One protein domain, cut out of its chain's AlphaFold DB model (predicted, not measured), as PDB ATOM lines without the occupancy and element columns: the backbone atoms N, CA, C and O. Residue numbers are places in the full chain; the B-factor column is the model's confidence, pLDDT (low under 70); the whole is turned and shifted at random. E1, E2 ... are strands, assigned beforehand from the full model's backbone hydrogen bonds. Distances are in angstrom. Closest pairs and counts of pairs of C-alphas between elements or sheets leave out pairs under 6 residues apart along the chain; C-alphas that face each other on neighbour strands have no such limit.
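This is residues 639 to 759 of the 759 residues of an uncharacterized protein of Gammaproteobacteria bacterium (UniProt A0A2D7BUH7). Two four-stranded sheets lie face to face as a sandwich, the first made by E1 to E4 and the second by E5 to E8, with their strands running nearly in line. The chain finishes the first sheet before it starts the second, and after E8 a long stretch without named elements, residues 742 to 759, folds back toward the E5 side of the second sheet. The printed part has 121 residues with eight named strands, E1 to E8 in chain order, and no named helix; the sheet orders are E1 - E2 - E3 - E4 and E5 - E6 - E7 - E8, both antiparallel. The class is all strand, though under half of the residues, 58 of 121, are in named elements. The whole is compact, with a radius of gyration of the C-alphas of 14.5 A and spans of 43 by 34 by 22 A.

E1, residues 640 to 643, begins at C-alpha 640 (17.912, -37.353, -42.102). E2 is residues 649 to 656, 22.2 A long, E3 residues 662 to 669, 23.6 A, and E4 residues 674 to 681, 21.9 A. E5, residues 687 to 693, begins at C-alpha 687 (27.973, -36.886, -37.237). E6 is residues 697 to 703, 20.1 A, and E7 residues 712 to 719, 23.0 A. E8, residues 734 to 741, 20.7 A, ends at C-alpha 741 (30.384, -44.555, -24.552).

E1 to E4 form a meander, each strand the antiparallel neighbour of the one before, and E5 to E8 form another. E1 and E2 are a hairpin at 167 degrees, with N 642 and O 651 2.9 A apart. In E2 and E3, N 652 and O 666 are 2.8 A apart; in E3 and E4, N 678 and O 665 are 2.8 A apart. The sandwich has 62 pairs of C-alphas within 10 A, the best planes 17 degrees apart and the strands at 14 degrees. The closest C-alphas of E1 and E5 are those of Met 643 and Ala 692, 6.5 A; those of E4 and E8 are Gln 676 and Trp 734, 7.4 A. In E5 and E6, N 691 and O 699 are 2.9 A apart; in E6 and E7, N 700 and O 715, 2.8 A; in E7 and E8, N 716 and O 737, 3.0 A.

The C-alphas farthest apart are those of Ala 727 and Ser 747, 44.9 A. The printed part has no cut and ends at the chain's last residue, 759. The link E7 to E8, 14 residues, is long. The mean pLDDT of the printed part is 70.3; 57 residues are under 70, among them 721 to 733 and 741 to 759.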
ATOM      1  N   GLN A 639      20.134 -33.403 -43.756       62.62
ATOM      2  CA  GLN A 639      19.027 -33.792 -42.884       62.62
ATOM      3  C   GLN A 639      18.673 -35.258 -43.113       62.62
ATOM      4  O   GLN A 639      18.613 -35.726 -44.252       62.62
ATOM      5  N   GLN A 640      18.372 -35.970 -42.034       68.94
ATOM      6  CA  GLN A 640      17.912 -37.353 -42.102       68.94
ATOM      7  C   GLN A 640      16.520 -37.447 -41.500       68.94
ATOM      8  O   GLN A 640      16.189 -36.753 -40.539       68.94
ATOM      9  N   ILE A 641      15.707 -38.324 -42.073       74.44
ATOM     10  CA  ILE A 641      14.515 -38.807 -41.399       74.44
ATOM     11  C   ILE A 641      14.637 -40.309 -41.288       74.44
ATOM     12  O   ILE A 641      14.953 -40.980 -42.270       74.44
ATOM     13  N   VAL A 642      14.388 -40.820 -40.092       80.75
ATOM     14  CA  VAL A 642      14.331 -42.252 -39.839       80.75
ATOM     15  C   VAL A 642      12.945 -42.573 -39.330       80.75
ATOM     16  O   VAL A 642      12.471 -41.985 -38.362       80.75
ATOM     17  N   MET A 643      12.270 -43.490 -40.007       81.25
ATOM     18  CA  MET A 643      10.957 -43.968 -39.598       81.25
ATOM     19  C   MET A 643      11.128 -45.179 -38.678       81.25
ATOM     20  O   MET A 643      11.932 -46.066 -38.967       81.25
ATOM     21  N   SER A 644      10.377 -45.225 -37.576       82.19
ATOM     22  CA  SER A 644      10.339 -46.390 -36.685       82.19
ATOM     23  C   SER A 644       9.822 -47.634 -37.427       82.19
ATOM     24  O   SER A 644       9.232 -47.534 -38.507       82.19
ATOM     25  N   ARG A 645      10.022 -48.839 -36.877       76.31
ATOM     26  CA  ARG A 645       9.643 -50.086 -37.579       76.31
ATOM     27  C   ARG A 645       8.149 -50.266 -37.757       76.31
ATOM     28  O   ARG A 645       7.699 -50.601 -38.852       76.31
ATOM     29  N   ASP A 646       7.400 -49.978 -36.703       79.19
ATOM     30  CA  ASP A 646       5.938 -49.881 -36.709       79.19
ATOM     31  C   ASP A 646       5.426 -48.699 -37.546       79.19
ATOM     32  O   ASP A 646       4.229 -48.574 -37.801       79.19
ATOM     33  N   ARG A 647       6.347 -47.843 -38.006       81.38
ATOM     34  CA  ARG A 647       6.126 -46.618 -38.767       81.38
ATOM     35  C   ARG A 647       5.408 -45.541 -37.986       81.38
ATOM     36  O   ARG A 647       5.128 -44.503 -38.570       81.38
ATOM     37  N   GLN A 648       5.084 -45.739 -36.717       84.00
ATOM     38  CA  GLN A 648       4.252 -44.809 -35.957       84.00
ATOM     39  C   GLN A 648       4.995 -43.545 -35.532       84.00
ATOM     40  O   GLN A 648       4.358 -42.559 -35.169       84.00
ATOM     41  N   SER A 649       6.320 -43.536 -35.630       85.56
ATOM     42  CA  SER A 649       7.146 -42.395 -35.267       85.56
ATOM     43  C   SER A 649       8.181 -42.095 -36.341       85.56
ATOM     44  O   SER A 649       8.628 -42.972 -37.087       85.56
ATOM     45  N   THR A 650       8.584 -40.834 -36.416       85.75
ATOM     46  CA  THR A 650       9.649 -40.374 -37.303       85.75
ATOM     47  C   THR A 650      10.638 -39.539 -36.513       85.75
ATOM     48  O   THR A 650      10.249 -38.574 -35.856       85.75
ATOM     49  N   PHE A 651      11.912 -39.890 -36.611       84.19
ATOM     50  CA  PHE A 651      13.020 -39.137 -36.052       84.19
ATOM     51  C   PHE A 651      13.563 -38.191 -37.117       84.19
ATOM     52  O   PHE A 651      14.096 -38.638 -38.132       84.19
ATOM     53  N   HIS A 652      13.409 -36.891 -36.901       81.88
ATOM     54  CA  HIS A 652      13.940 -35.840 -37.760       81.88
ATOM     55  C   HIS A 652      15.280 -35.385 -37.208       81.88
ATOM     56  O   HIS A 652      15.387 -34.999 -36.047       81.88
ATOM     57  N   PHE A 653      16.293 -35.411 -38.058       78.31
ATOM     58  CA  PHE A 653      17.669 -35.083 -37.730       78.31
ATOM     59  C   PHE A 653      18.139 -33.902 -38.576       78.31
ATOM     60  O   PHE A 653      18.012 -33.932 -39.803       78.31
ATOM     61  N   CYS A 654      18.702 -32.883 -37.925       73.38
ATOM     62  CA  CYS A 654      19.250 -31.703 -38.584       73.38
ATOM     63  C   CYS A 654      20.614 -31.332 -37.969       73.38
ATOM     64  O   CYS A 654      20.666 -30.989 -36.781       73.38
ATOM     65  N   PRO A 655      21.715 -31.365 -38.743       64.25
ATOM     66  CA  PRO A 655      22.989 -30.818 -38.289       64.25
ATOM     67  C   PRO A 655      22.873 -29.292 -38.132       64.25
ATOM     68  O   PRO A 655      22.219 -28.622 -38.929       64.25
ATOM     69  N   HIS A 656      23.491 -28.748 -37.089       61.84
ATOM     70  CA  HIS A 656      23.457 -27.338 -36.703       61.84
ATOM     71  C   HIS A 656      24.856 -26.733 -36.859       61.84
ATOM     72  O   HIS A 656      25.764 -27.164 -36.180       61.84
ATOM     73  N   ASN A 657      25.017 -25.689 -37.676       52.78
ATOM     74  CA  ASN A 657      26.217 -24.837 -37.769       52.78
ATOM     75  C   ASN A 657      27.483 -25.461 -38.420       52.78
ATOM     76  O   ASN A 657      27.798 -26.632 -38.250       52.78
ATOM     77  N   GLY A 658      28.232 -24.676 -39.201       54.22
ATOM     78  CA  GLY A 658      29.428 -25.142 -39.919       54.22
ATOM     79  C   GLY A 658      30.566 -25.581 -38.984       54.22
ATOM     80  O   GLY A 658      30.683 -25.053 -37.888       54.22
ATOM     81  N   TRP A 659      31.389 -26.549 -39.421       41.84
ATOM     82  CA  TRP A 659      32.682 -27.049 -38.875       41.84
ATOM     83  C   TRP A 659      32.873 -27.234 -37.342       41.84
ATOM     84  O   TRP A 659      33.942 -27.656 -36.912       41.84
ATOM     85  N   GLY A 660      31.838 -27.033 -36.529       49.81
ATOM     86  CA  GLY A 660      31.745 -27.309 -35.089       49.81
ATOM     87  C   GLY A 660      30.316 -27.718 -34.729       49.81
ATOM     88  O   GLY A 660      29.749 -27.243 -33.748       49.81
ATOM     89  N   ALA A 661      29.712 -28.518 -35.612       55.97
ATOM     90  CA  ALA A 661      28.279 -28.549 -35.816       55.97
ATOM     91  C   ALA A 661      27.537 -29.062 -34.586       55.97
ATOM     92  O   ALA A 661      27.707 -30.202 -34.213       55.97
ATOM     93  N   GLY A 662      26.679 -28.285 -33.944       60.78
ATOM     94  CA  GLY A 662      25.684 -28.877 -33.057       60.78
ATOM     95  C   GLY A 662      24.746 -29.842 -33.798       60.78
ATOM     96  O   GLY A 662      24.776 -29.981 -35.017       60.78
ATOM     97  N   MET A 663      23.856 -30.487 -33.067       70.94
ATOM     98  CA  MET A 663      22.813 -31.350 -33.590       70.94
ATOM     99  C   MET A 663      21.501 -30.990 -32.932       70.94
ATOM    100  O   MET A 663      21.445 -30.862 -31.715       70.94
ATOM    101  N   HIS A 664      20.444 -30.884 -33.728       79.88
ATOM    102  CA  HIS A 664      19.085 -30.817 -33.218       79.88
ATOM    103  C   HIS A 664      18.265 -31.928 -33.856       79.88
ATOM    104  O   HIS A 664      18.345 -32.189 -35.061       79.88
ATOM    105  N   SER A 665      17.458 -32.582 -33.035       83.88
ATOM    106  CA  SER A 665      16.563 -33.625 -33.501       83.88
ATOM    107  C   SER A 665      15.190 -33.512 -32.875       83.88
ATOM    108  O   SER A 665      15.020 -32.943 -31.797       83.88
ATOM    109  N   PHE A 666      14.206 -34.064 -33.570       87.00
ATOM    110  CA  PHE A 666      12.825 -34.117 -33.127       87.00
ATOM    111  C   PHE A 666      12.283 -35.520 -33.349       87.00
ATOM    112  O   PHE A 666      12.561 -36.143 -34.371       87.00
ATOM    113  N   ILE A 667      11.479 -35.999 -32.412       88.88
ATOM    114  CA  ILE A 667      10.699 -37.219 -32.579       88.88
ATOM    115  C   ILE A 667       9.258 -36.786 -32.770       88.88
ATOM    116  O   ILE A 667       8.719 -36.076 -31.927       88.88
ATOM    117  N   ILE A 668       8.644 -37.188 -33.876       86.88
ATOM    118  CA  ILE A 668       7.231 -36.936 -34.164       86.88
ATOM    119  C   ILE A 668       6.513 -38.273 -34.096       86.88
ATOM    120  O   ILE A 668       6.880 -39.206 -34.812       86.88
ATOM    121  N   HIS A 669       5.496 -38.366 -33.246       88.44
ATOM    122  CA  HIS A 669       4.660 -39.546 -33.106       88.44
ATOM    123  C   HIS A 669       3.308 -39.309 -33.790       88.44
ATOM    124  O   HIS A 669       2.559 -38.397 -33.436       88.44
ATOM    125  N   ARG A 670       3.016 -40.118 -34.814       84.38
ATOM    126  CA  ARG A 670       1.901 -39.905 -35.746       84.38
ATOM    127  C   ARG A 670       0.520 -40.172 -35.122       84.38
ATOM    128  O   ARG A 670      -0.307 -39.270 -35.236       84.38
ATOM    129  N   PRO A 671       0.277 -41.297 -34.417       84.38
ATOM    130  CA  PRO A 671      -0.998 -41.567 -33.746       84.38
ATOM    131  C   PRO A 671      -1.446 -40.508 -32.749       84.38
ATOM    132  O   PRO A 671      -2.622 -40.164 -32.699       84.38
ATOM    133  N   SER A 672      -0.525 -39.996 -31.933       80.44
ATOM    134  CA  SER A 672      -0.859 -39.035 -30.878       80.44
ATOM    135  C   SER A 672      -0.808 -37.582 -31.337       80.44
ATOM    136  O   SER A 672      -1.070 -36.709 -30.516       80.44
ATOM    137  N   ASN A 673      -0.429 -37.316 -32.595       84.88
ATOM    138  CA  ASN A 673      -0.107 -35.973 -33.083       84.88
ATOM    139  C   ASN A 673       0.765 -35.187 -32.080       84.88
ATOM    140  O   ASN A 673       0.468 -34.058 -31.689       84.88
ATOM    141  N   SER A 674       1.816 -35.840 -31.585       85.38
ATOM    142  CA  SER A 674       2.719 -35.251 -30.601       85.38
ATOM    143  C   SER A 674       4.139 -35.236 -31.132       85.38
ATOM    144  O   SER A 674       4.522 -35.999 -32.022       85.38
ATOM    145  N   TRP A 675       4.941 -34.343 -30.572       87.69
ATOM    146  CA  TRP A 675       6.359 -34.271 -30.866       87.69
ATOM    147  C   TRP A 675       7.140 -34.090 -29.569       87.69
ATOM    148  O   TRP A 675       6.620 -33.595 -28.565       87.69
ATOM    149  N   GLN A 676       8.405 -34.480 -29.605       86.50
ATOM    150  CA  GLN A 676       9.354 -34.234 -28.537       86.50
ATOM    151  C   GLN A 676      10.671 -33.743 -29.126       86.50
ATOM    152  O   GLN A 676      11.108 -34.183 -30.194       86.50
ATOM    153  N   LEU A 677      11.309 -32.820 -28.411       84.25
ATOM    154  CA  LEU A 677      12.689 -32.452 -28.677       84.25
ATOM    155  C   LEU A 677      13.574 -33.669 -28.383       84.25
ATOM    156  O   LEU A 677      13.598 -34.164 -27.257       84.25
ATOM    157  N   GLY A 678      14.249 -34.172 -29.410       82.75
ATOM    158  CA  GLY A 678      15.196 -35.270 -29.286       82.75
ATOM    159  C   GLY A 678      16.495 -34.802 -28.634       82.75
ATOM    160  O   GLY A 678      16.516 -34.009 -27.695       82.75
ATOM    161  N   TYR A 679      17.616 -35.287 -29.151       80.06
ATOM    162  CA  TYR A 679      18.925 -34.798 -28.748       80.06
ATOM    163  C   TYR A 679      19.184 -33.378 -29.268       80.06
ATOM    164  O   TYR A 679      18.953 -33.098 -30.452       80.06
ATOM    165  N   VAL A 680      19.708 -32.529 -28.382       79.06
ATOM    166  CA  VAL A 680      20.265 -31.216 -28.705       79.06
ATOM    167  C   VAL A 680      21.699 -31.157 -28.191       79.06
ATOM    168  O   VAL A 680      21.925 -31.221 -26.985       79.06
ATOM    169  N   ASP A 681      22.660 -31.012 -29.097       75.00
ATOM    170  CA  ASP A 681      24.032 -30.624 -28.767       75.00
ATOM    171  C   ASP A 681      24.327 -29.319 -29.486       75.00
ATOM    172  O   ASP A 681      24.141 -29.225 -30.689       75.00
ATOM    173  N   ALA A 682      24.759 -28.295 -28.764       67.75
ATOM    174  CA  ALA A 682      25.033 -27.002 -29.367       67.75
ATOM    175  C   ALA A 682      26.414 -26.936 -30.047       67.75
ATOM    176  O   ALA A 682      26.608 -26.061 -30.887       67.75
ATOM    177  N   ASN A 683      27.374 -27.816 -29.700       59.06
ATOM    178  CA  ASN A 683      28.780 -27.389 -29.704       59.06
ATOM    179  C   ASN A 683      29.853 -28.302 -30.325       59.06
ATOM    180  O   ASN A 683      31.015 -27.912 -30.229       59.06
ATOM    181  N   SER A 684      29.613 -29.505 -30.864       58.00
ATOM    182  CA  SER A 684      30.742 -30.297 -31.443       58.00
ATOM    183  C   SER A 684      30.361 -31.602 -32.141       58.00
ATOM    184  O   SER A 684      31.166 -32.520 -32.219       58.00
ATOM    185  N   SER A 685      29.156 -31.735 -32.669       57.53
ATOM    186  CA  SER A 685      28.807 -32.953 -33.382       57.53
ATOM    187  C   SER A 685      29.424 -33.061 -34.772       57.53
ATOM    188  O   SER A 685      29.259 -32.206 -35.635       57.53
ATOM    189  N   PHE A 686      30.130 -34.160 -35.011       59.84
ATOM    190  CA  PHE A 686      30.748 -34.444 -36.304       59.84
ATOM    191  C   PHE A 686      29.977 -35.472 -37.134       59.84
ATOM    192  O   PHE A 686      30.336 -35.778 -38.272       59.84
ATOM    193  N   GLY A 687      28.889 -35.985 -36.573       60.62
ATOM    194  CA  GLY A 687      27.973 -36.886 -37.237       60.62
ATOM    195  C   GLY A 687      27.141 -37.653 -36.227       60.62
ATOM    196  O   GLY A 687      27.577 -37.931 -35.105       60.62
ATOM    197  N   SER A 688      25.950 -38.037 -36.661       66.56
ATOM    198  CA  SER A 688      25.182 -39.056 -35.970       66.56
ATOM    199  C   SER A 688      24.611 -40.065 -36.928       66.56
ATOM    200  O   SER A 688      24.287 -39.746 -38.070       66.56
ATOM    201  N   ASN A 689      24.445 -41.270 -36.410       74.31
ATOM    202  CA  ASN A 689      23.711 -42.322 -37.064       74.31
ATOM    203  C   ASN A 689      22.444 -42.587 -36.261       74.31
ATOM    204  O   ASN A 689      22.508 -42.793 -35.048       74.31
ATOM    205  N   VAL A 690      21.306 -42.556 -36.939       79.44
ATOM    206  CA  VAL A 690      20.008 -42.854 -36.345       79.44
ATOM    207  C   VAL A 690      19.508 -44.144 -36.971       79.44
ATOM    208  O   VAL A 690      19.445 -44.267 -38.193       79.44
ATOM    209  N   VAL A 691      19.112 -45.100 -36.139       81.06
ATOM    210  CA  VAL A 691      18.458 -46.326 -36.595       81.06
ATOM    211  C   VAL A 691      17.167 -46.553 -35.830       81.06
ATOM    212  O   VAL A 691      17.072 -46.273 -34.635       81.06
ATOM    213  N   ALA A 692      16.167 -47.095 -36.521       81.75
ATOM    214  CA  ALA A 692      14.953 -47.567 -35.876       81.75
ATOM    215  C   ALA A 692      15.288 -48.746 -34.953       81.75
ATOM    216  O   ALA A 692      15.796 -49.785 -35.399       81.75
ATOM    217  N   PHE A 693      14.980 -48.595 -33.673       79.38
ATOM    218  CA  PHE A 693      15.150 -49.603 -32.637       79.38
ATOM    219  C   PHE A 693      13.758 -50.073 -32.207       79.38
ATOM    220  O   PHE A 693      12.895 -49.238 -32.000       79.38
ATOM    221  N   GLU A 694      13.512 -51.382 -32.125       80.12
ATOM    222  CA  GLU A 694      12.178 -51.938 -31.819       80.12
ATOM    223  C   GLU A 694      11.021 -51.289 -32.623       80.12
ATOM    224  O   GLU A 694      11.227 -50.733 -33.709       80.12
ATOM    225  N   ASP A 695       9.794 -51.419 -32.122       81.31
ATOM    226  CA  ASP A 695       8.620 -50.710 -32.620       81.31
ATOM    227  C   ASP A 695       8.524 -49.358 -31.902       81.31
ATOM    228  O   ASP A 695       8.599 -49.279 -30.678       81.31
ATOM    229  N   GLY A 696       8.432 -48.272 -32.668       78.06
ATOM    230  CA  GLY A 696       8.394 -46.907 -32.146       78.06
ATOM    231  C   GLY A 696       9.748 -46.302 -31.752       78.06
ATOM    232  O   GLY A 696       9.889 -45.091 -31.863       78.06
ATOM    233  N   ASN A 697      10.758 -47.079 -31.356       84.12
ATOM    234  CA  ASN A 697      11.966 -46.537 -30.716       84.12
ATOM    235  C   ASN A 697      13.097 -46.185 -31.712       84.12
ATOM    236  O   ASN A 697      13.093 -46.556 -32.893       84.12
ATOM    237  N   PHE A 698      14.096 -45.439 -31.236       86.12
ATOM    238  CA  PHE A 698      15.262 -45.030 -32.020       86.12
ATOM    239  C   PHE A 698      16.547 -45.189 -31.215       86.12
ATOM    240  O   PHE A 698      16.603 -44.841 -30.039       86.12
ATOM    241  N   ALA A 699      17.600 -45.667 -31.866       84.19
ATOM    242  CA  ALA A 699      18.957 -45.609 -31.345       84.19
ATOM    243  C   ALA A 699      19.736 -44.560 -32.140       84.19
ATOM    244  O   ALA A 699      19.760 -44.591 -33.372       84.19
ATOM    245  N   VAL A 700      20.340 -43.614 -31.431       82.50
ATOM    246  CA  VAL A 700      21.073 -42.479 -31.985       82.50
ATOM    247  C   VAL A 700      22.492 -42.544 -31.459       82.50
ATOM    248  O   VAL A 700      22.735 -42.321 -30.276       82.50
ATOM    249  N   MET A 701      23.438 -42.845 -32.335       78.44
ATOM    250  CA  MET A 701      24.852 -42.817 -32.000       78.44
ATOM    251  C   MET A 701      25.426 -41.508 -32.486       78.44
ATOM    252  O   MET A 701      25.233 -41.113 -33.634       78.44
ATOM    253  N   TYR A 702      26.138 -40.858 -31.591       75.69
ATOM    254  CA  TYR A 702      26.648 -39.524 -31.753       75.69
ATOM    255  C   TYR A 702      28.168 -39.515 -31.539       75.69
ATOM    256  O   TYR A 702      28.661 -40.072 -30.559       75.69
ATOM    257  N   SER A 703      28.907 -38.870 -32.449       68.06
ATOM    258  CA  SER A 703      30.348 -38.627 -32.324       68.06
ATOM    259  C   SER A 703      30.640 -37.141 -32.110       68.06
ATOM    260  O   SER A 703      30.458 -36.329 -33.024       68.06
ATOM    261  N   ARG A 704      31.107 -36.787 -30.905       65.50
ATOM    262  CA  ARG A 704      31.509 -35.415 -30.544       65.50
ATOM    263  C   ARG A 704      32.933 -35.057 -30.967       65.50
ATOM    264  O   ARG A 704      33.318 -33.896 -30.942       65.50
ATOM    265  N   ASP A 705      33.743 -36.043 -31.332       67.38
ATOM    266  CA  ASP A 705      35.106 -35.811 -31.799       67.38
ATOM    267  C   ASP A 705      35.543 -36.960 -32.713       67.38
ATOM    268  O   ASP A 705      35.353 -38.133 -32.376       67.38
ATOM    269  N   TRP A 706      36.140 -36.632 -33.859       61.41
ATOM    270  CA  TRP A 706      36.767 -37.621 -34.741       61.41
ATOM    271  C   TRP A 706      37.948 -38.315 -34.052       61.41
ATOM    272  O   TRP A 706      38.231 -39.477 -34.337       61.41
ATOM    273  N   ASP A 707      38.611 -37.619 -33.125       61.34
ATOM    274  CA  ASP A 707      39.907 -38.030 -32.591       61.34
ATOM    275  C   ASP A 707      39.841 -38.645 -31.179       61.34
ATOM    276  O   ASP A 707      40.840 -39.195 -30.702       61.34
ATOM    277  N   GLY A 708      38.676 -38.619 -30.515       63.44
ATOM    278  CA  GLY A 708      38.514 -39.037 -29.117       63.44
ATOM    279  C   GLY A 708      37.411 -40.083 -28.876       63.44
ATOM    280  O   GLY A 708      36.244 -39.700 -28.807       63.44
ATOM    281  N   PRO A 709      37.727 -41.373 -28.625       61.75
ATOM    282  CA  PRO A 709      36.716 -42.407 -28.346       61.75
ATOM    283  C   PRO A 709      35.861 -42.139 -27.103       61.75
ATOM    284  O   PRO A 709      34.697 -42.521 -27.055       61.75
ATOM    285  N   ALA A 710      36.412 -41.443 -26.103       65.25
ATOM    286  CA  ALA A 710      35.699 -41.110 -24.867       65.25
ATOM    287  C   ALA A 710      34.502 -40.159 -25.080       65.25
ATOM    288  O   ALA A 710      33.708 -39.947 -24.167       65.25
ATOM    289  N   ASN A 711      34.378 -39.586 -26.277       70.88
ATOM    290  CA  ASN A 711      33.400 -38.560 -26.604       70.88
ATOM    291  C   ASN A 711      32.259 -39.080 -27.500       70.88
ATOM    292  O   ASN A 711      31.409 -38.299 -27.926       70.88
ATOM    293  N   HIS A 712      32.222 -40.380 -27.808       73.44
ATOM    294  CA  HIS A 712      31.151 -40.988 -28.602       73.44
ATOM    295  C   HIS A 712      30.058 -41.478 -27.666       73.44
ATOM    296  O   HIS A 712      30.361 -42.218 -26.738       73.44
ATOM    297  N   LYS A 713      28.803 -41.094 -27.896       77.88
ATOM    298  CA  LYS A 713      27.667 -41.478 -27.049       77.88
ATOM    299  C   LYS A 713      26.612 -42.216 -27.846       77.88
ATOM    300  O   LYS A 713      26.315 -41.838 -28.977       77.88
ATOM    301  N   LEU A 714      26.019 -43.236 -27.240       82.56
ATOM    302  CA  LEU A 714      24.821 -43.875 -27.761       82.56
ATOM    303  C   LEU A 714      23.631 -43.466 -26.893       82.56
ATOM    304  O   LEU A 714      23.636 -43.622 -25.674       82.56
ATOM    305  N   TYR A 715      22.606 -42.946 -27.549       83.06
ATOM    306  CA  TYR A 715      21.336 -42.589 -26.947       83.06
ATOM    307  C   TYR A 715      20.263 -43.540 -27.454       83.06
ATOM    308  O   TYR A 715      20.116 -43.729 -28.662       83.06
ATOM    309  N   ILE A 716      19.496 -44.126 -26.541       84.31
ATOM    310  CA  ILE A 716      18.285 -44.862 -26.901       84.31
ATOM    311  C   ILE A 716      17.094 -43.991 -26.532       84.31
ATOM    312  O   ILE A 716      16.857 -43.704 -25.359       84.31
ATOM    313  N   PHE A 717      16.352 -43.587 -27.555       84.56
ATOM    314  CA  PHE A 717      15.068 -42.927 -27.426       84.56
ATOM    315  C   PHE A 717      13.986 -43.986 -27.487       84.56
ATOM    316  O   PHE A 717      13.737 -44.563 -28.546       84.56
ATOM    317  N   TYR A 718      13.338 -44.235 -26.360       85.44
ATOM    318  CA  TYR A 718      12.219 -45.162 -26.302       85.44
ATOM    319  C   TYR A 718      11.015 -44.516 -25.643       85.44
ATOM    320  O   TYR A 718      11.144 -43.644 -24.782       85.44
ATOM    321  N   ARG A 719       9.833 -44.959 -26.056       80.25
ATOM    322  CA  ARG A 719       8.579 -44.466 -25.508       80.25
ATOM    323  C   ARG A 719       8.186 -45.277 -24.271       80.25
ATOM    324  O   ARG A 719       8.055 -46.496 -24.332       80.25
ATOM    325  N   LYS A 720       7.963 -44.607 -23.144       76.56
ATOM    326  CA  LYS A 720       7.269 -45.149 -21.975       76.56
ATOM    327  C   LYS A 720       5.818 -45.412 -22.349       76.56
ATOM    328  O   LYS A 720       5.151 -44.584 -22.959       76.56
ATOM    329  N   SER A 721       5.306 -46.558 -21.937       66.12
ATOM    330  CA  SER A 721       3.930 -46.973 -22.210       66.12
ATOM    331  C   SER A 721       2.866 -46.194 -21.422       66.12
ATOM    332  O   SER A 721       1.689 -46.500 -21.563       66.12
ATOM    333  N   ASP A 722       3.246 -45.238 -20.565       64.50
ATOM    334  CA  ASP A 722       2.319 -44.580 -19.631       64.50
ATOM    335  C   ASP A 722       1.465 -43.461 -20.255       64.50
ATOM    336  O   ASP A 722       0.486 -43.037 -19.642       64.50
ATOM    337  N   GLY A 723       1.786 -43.018 -21.478       60.03
ATOM    338  CA  GLY A 723       0.972 -42.073 -22.251       60.03
ATOM    339  C   GLY A 723       0.852 -40.670 -21.646       60.03
ATOM    340  O   GLY A 723      -0.065 -39.932 -22.008       60.03
ATOM    341  N   THR A 724       1.734 -40.289 -20.719       60.88
ATOM    342  CA  THR A 724       1.658 -38.978 -20.064       60.88
ATOM    343  C   THR A 724       2.286 -37.859 -20.913       60.88
ATOM    344  O   THR A 724       3.496 -37.794 -21.105       60.88
ATOM    345  N   VAL A 725       1.460 -36.924 -21.397       58.84
ATOM    346  CA  VAL A 725       1.877 -35.654 -22.033       58.84
ATOM    347  C   VAL A 725       2.075 -34.560 -20.974       58.84
ATOM    348  O   VAL A 725       1.314 -34.477 -20.011       58.84
ATOM    349  N   ASN A 726       3.090 -33.706 -21.133       59.53
ATOM    350  CA  ASN A 726       3.311 -32.546 -20.267       59.53
ATOM    351  C   ASN A 726       2.460 -31.329 -20.685       59.53
ATOM    352  O   ASN A 726       1.801 -31.322 -21.724       59.53
ATOM    353  N   ALA A 727       2.493 -30.268 -19.870       49.22
ATOM    354  CA  ALA A 727       1.674 -29.069 -20.058       49.22
ATOM    355  C   ALA A 727       1.970 -28.269 -21.347       49.22
ATOM    356  O   ALA A 727       1.154 -27.435 -21.730       49.22
ATOM    357  N   THR A 728       3.102 -28.502 -22.025       58.03
ATOM    358  CA  THR A 728       3.427 -27.866 -23.318       58.03
ATOM    359  C   THR A 728       2.997 -28.716 -24.519       58.03
ATOM    360  O   THR A 728       3.266 -28.353 -25.664       58.03
ATOM    361  N   GLY A 729       2.316 -29.842 -24.273       56.69
ATOM    362  CA  GLY A 729       1.909 -30.805 -25.295       56.69
ATOM    363  C   GLY A 729       3.050 -31.703 -25.779       56.69
ATOM    364  O   GLY A 729       2.880 -32.406 -26.775       56.69
ATOM    365  N   GLN A 730       4.207 -31.697 -25.106       59.78
ATOM    366  CA  GLN A 730       5.263 -32.667 -25.379       59.78
ATOM    367  C   GLN A 730       4.911 -33.983 -24.690       59.78
ATOM    368  O   GLN A 730       4.545 -34.009 -23.515       59.78
ATOM    369  N   ASP A 731       5.017 -35.085 -25.423       59.41
ATOM    370  CA  ASP A 731       4.828 -36.416 -24.852       59.41
ATOM    371  C   ASP A 731       6.003 -36.698 -23.910       59.41
ATOM    372  O   ASP A 731       7.097 -36.948 -24.388       59.41
ATOM    373  N   ASN A 732       5.824 -36.646 -22.582       57.59
ATOM    374  CA  ASN A 732       6.893 -37.014 -21.637       57.59
ATOM    375  C   ASN A 732       7.216 -38.517 -21.710       57.59
ATOM    376  O   ASN A 732       8.114 -38.997 -21.007       57.59
ATOM    377  N   ALA A 733       6.494 -39.264 -22.548       64.62
ATOM    378  CA  ALA A 733       6.750 -40.663 -22.759       64.62
ATOM    379  C   ALA A 733       8.140 -40.933 -23.341       64.62
ATOM    380  O   ALA A 733       8.669 -41.998 -23.039       64.62
ATOM    381  N   TRP A 734       8.782 -40.051 -24.124       75.25
ATOM    382  CA  TRP A 734      10.112 -40.420 -24.628       75.25
ATOM    383  C   TRP A 734      11.194 -40.208 -23.587       75.25
ATOM    384  O   TRP A 734      11.520 -39.091 -23.176       75.25
ATOM    385  N   VAL A 735      11.799 -41.323 -23.204       79.75
ATOM    386  CA  VAL A 735      12.999 -41.348 -22.389       79.75
ATOM    387  C   VAL A 735      14.186 -41.377 -23.319       79.75
ATOM    388  O   VAL A 735      14.273 -42.219 -24.211       79.75
ATOM    389  N   ASN A 736      15.115 -40.464 -23.072       81.88
ATOM    390  CA  ASN A 736      16.458 -40.568 -23.597       81.88
ATOM    391  C   ASN A 736      17.331 -41.263 -22.549       81.88
ATOM    392  O   ASN A 736      17.532 -40.716 -21.462       81.88
ATOM    393  N   ASN A 737      17.830 -42.454 -22.865       81.62
ATOM    394  CA  ASN A 737      18.814 -43.133 -22.036       81.62
ATOM    395  C   ASN A 737      20.199 -43.013 -22.678       81.62
ATOM    396  O   ASN A 737      20.418 -43.530 -23.775       81.62
ATOM    397  N   ASP A 738      21.116 -42.329 -21.990       81.62
ATOM    398  CA  ASP A 738      22.545 -42.340 -22.317       81.62
ATOM    399  C   ASP A 738      23.084 -43.716 -21.917       81.62
ATOM    400  O   ASP A 738      23.316 -43.986 -20.738       81.62
ATOM    401  N   VAL A 739      23.216 -44.615 -22.892       79.56
ATOM    402  CA  VAL A 739      23.679 -45.987 -22.632       79.56
ATOM    403  C   VAL A 739      25.205 -46.081 -22.556       79.56
ATOM    404  O   VAL A 739      25.753 -47.177 -22.453       79.56
ATOM    405  N   GLY A 740      25.892 -44.934 -22.547       74.75
ATOM    406  CA  GLY A 740      27.325 -44.825 -22.334       74.75
ATOM    407  C   GLY A 740      28.127 -44.624 -23.615       74.75
ATOM    408  O   GLY A 740      27.600 -44.331 -24.695       74.75
ATOM    409  N   ALA A 741      29.448 -44.740 -23.458       68.25
ATOM    410  CA  ALA A 741      30.384 -44.555 -24.552       68.25
ATOM    411  C   ALA A 741      30.298 -45.709 -25.560       68.25
ATOM    412  O   ALA A 741      30.150 -46.867 -25.168       68.25
ATOM    413  N   SER A 742      30.427 -45.401 -26.854       63.25
ATOM    414  CA  SER A 742      30.595 -46.444 -27.875       63.25
ATOM    415  C   SER A 742      31.828 -47.293 -27.545       63.25
ATOM    416  O   SER A 742      32.918 -46.757 -27.343       63.25
ATOM    417  N   LEU A 743      31.664 -48.619 -27.497       55.78
ATOM    418  CA  LEU A 743      32.760 -49.567 -27.256       55.78
ATOM    419  C   LEU A 743      33.723 -49.668 -28.453       55.78
ATOM    420  O   LEU A 743      34.863 -50.098 -28.290       55.78
ATOM    421  N   GLU A 744      33.291 -49.239 -29.642       54.97
ATOM    422  CA  GLU A 744      34.051 -49.338 -30.888       54.97
ATOM    423  C   GLU A 744      34.399 -47.954 -31.440       54.97
ATOM    424  O   GLU A 744      33.733 -47.427 -32.327       54.97
ATOM    425  N   CYS A 745      35.484 -47.364 -30.945       50.44
ATOM    426  CA  CYS A 745      36.330 -46.533 -31.805       50.44
ATOM    427  C   CYS A 745      37.779 -46.498 -31.292       50.44
ATOM    428  O   CYS A 745      38.277 -45.446 -30.885       50.44
ATOM    429  N   PRO A 746      38.498 -47.636 -31.241       43.62
ATOM    430  CA  PRO A 746      39.906 -47.608 -30.888       43.62
ATOM    431  C   PRO A 746      40.681 -46.912 -32.021       43.62
ATOM    432  O   PRO A 746      41.057 -47.529 -33.009       43.62
ATOM    433  N   SER A 747      40.938 -45.613 -31.843       49.53
ATOM    434  CA  SER A 747      41.838 -44.740 -32.616       49.53
ATOM    435  C   SER A 747      41.393 -44.267 -34.017       49.53
ATOM    436  O   SER A 747      41.051 -45.056 -34.887       49.53
ATOM    437  N   ARG A 748      41.470 -42.939 -34.221       47.09
ATOM    438  CA  ARG A 748      41.668 -42.171 -35.476       47.09
ATOM    439  C   ARG A 748      41.184 -42.801 -36.791       47.09
ATOM    440  O   ARG A 748      41.948 -42.865 -37.756       47.09
ATOM    441  N   THR A 749      39.926 -43.221 -36.884       49.00
ATOM    442  CA  THR A 749      39.344 -43.544 -38.193       49.00
ATOM    443  C   THR A 749      38.300 -42.513 -38.574       49.00
ATOM    444  O   THR A 749      37.481 -42.098 -37.761       49.00
ATOM    445  N   THR A 750      38.318 -42.104 -39.842       49.16
ATOM    446  CA  THR A 750      37.324 -41.203 -40.431       49.16
ATOM    447  C   THR A 750      35.988 -41.899 -40.711       49.16
ATOM    448  O   THR A 750      35.291 -41.561 -41.669       49.16
ATOM    449  N   ASN A 751      35.639 -42.914 -39.930       49.91
ATOM    450  CA  ASN A 751      34.463 -43.717 -40.195       49.91
ATOM    451  C   ASN A 751      33.322 -43.230 -39.314       49.91
ATOM    452  O   ASN A 751      33.428 -43.208 -38.090       49.91
ATOM    453  N   TYR A 752      32.214 -42.855 -39.957       53.38
ATOM    454  CA  TYR A 752      30.962 -42.626 -39.256       53.38
ATOM    455  C   TYR A 752      30.604 -43.903 -38.503       53.38
ATOM    456  O   TYR A 752      30.507 -44.970 -39.127       53.38
ATOM    457  N   PRO A 753      30.424 -43.825 -37.180       54.72
ATOM    458  CA  PRO A 753      30.134 -45.014 -36.422       54.72
ATOM    459  C   PRO A 753      28.758 -45.506 -36.914       54.72
ATOM    460  O   PRO A 753      27.808 -44.734 -37.093       54.72
ATOM    461  N   THR A 754      28.678 -46.787 -37.270       60.09
ATOM    462  CA  THR A 754      27.487 -47.376 -37.892       60.09
ATOM    463  C   THR A 754      26.794 -48.257 -36.873       60.09
ATOM    464  O   THR A 754      27.351 -49.264 -36.452       60.09
ATOM    465  N   ILE A 755      25.569 -47.898 -36.481       63.22
ATOM    466  CA  ILE A 755      24.753 -48.804 -35.672       63.22
ATOM    467  C   ILE A 755      24.182 -49.858 -36.613       63.22
ATOM    468  O   ILE A 755      23.383 -49.542 -37.497       63.22
ATOM    469  N   VAL A 756      24.562 -51.114 -36.409       61.34
ATOM    470  CA  VAL A 756      23.865 -52.252 -37.006       61.34
ATOM    471  C   VAL A 756      23.079 -52.918 -35.889       61.34
ATOM    472  O   VAL A 756      23.660 -53.619 -35.065       61.34
ATOM    473  N   PRO A 757      21.770 -52.668 -35.798       52.78
ATOM    474  CA  PRO A 757      20.995 -53.263 -34.735       52.78
ATOM    475  C   PRO A 757      20.857 -54.780 -34.985       52.78
ATOM    476  O   PRO A 757      20.434 -55.203 -36.063       52.78
ATOM    477  N   ILE A 758      21.281 -55.585 -34.005       45.38
ATOM    478  CA  ILE A 758      21.260 -57.057 -34.039       45.38
ATOM    479  C   ILE A 758      19.849 -57.514 -33.635       45.38
ATOM    480  O   ILE A 758      19.390 -57.149 -32.553       45.38
ATOM    481  N   PHE A 759      19.164 -58.269 -34.505       48.44
ATOM    482  CA  PHE A 759      17.844 -58.873 -34.249       48.44
ATOM    483  C   PHE A 759      17.881 -60.378 -34.395       48.44
ATOM    484  O   PHE A 759      18.413 -60.831 -35.436       48.44
TER     485      PHE A 759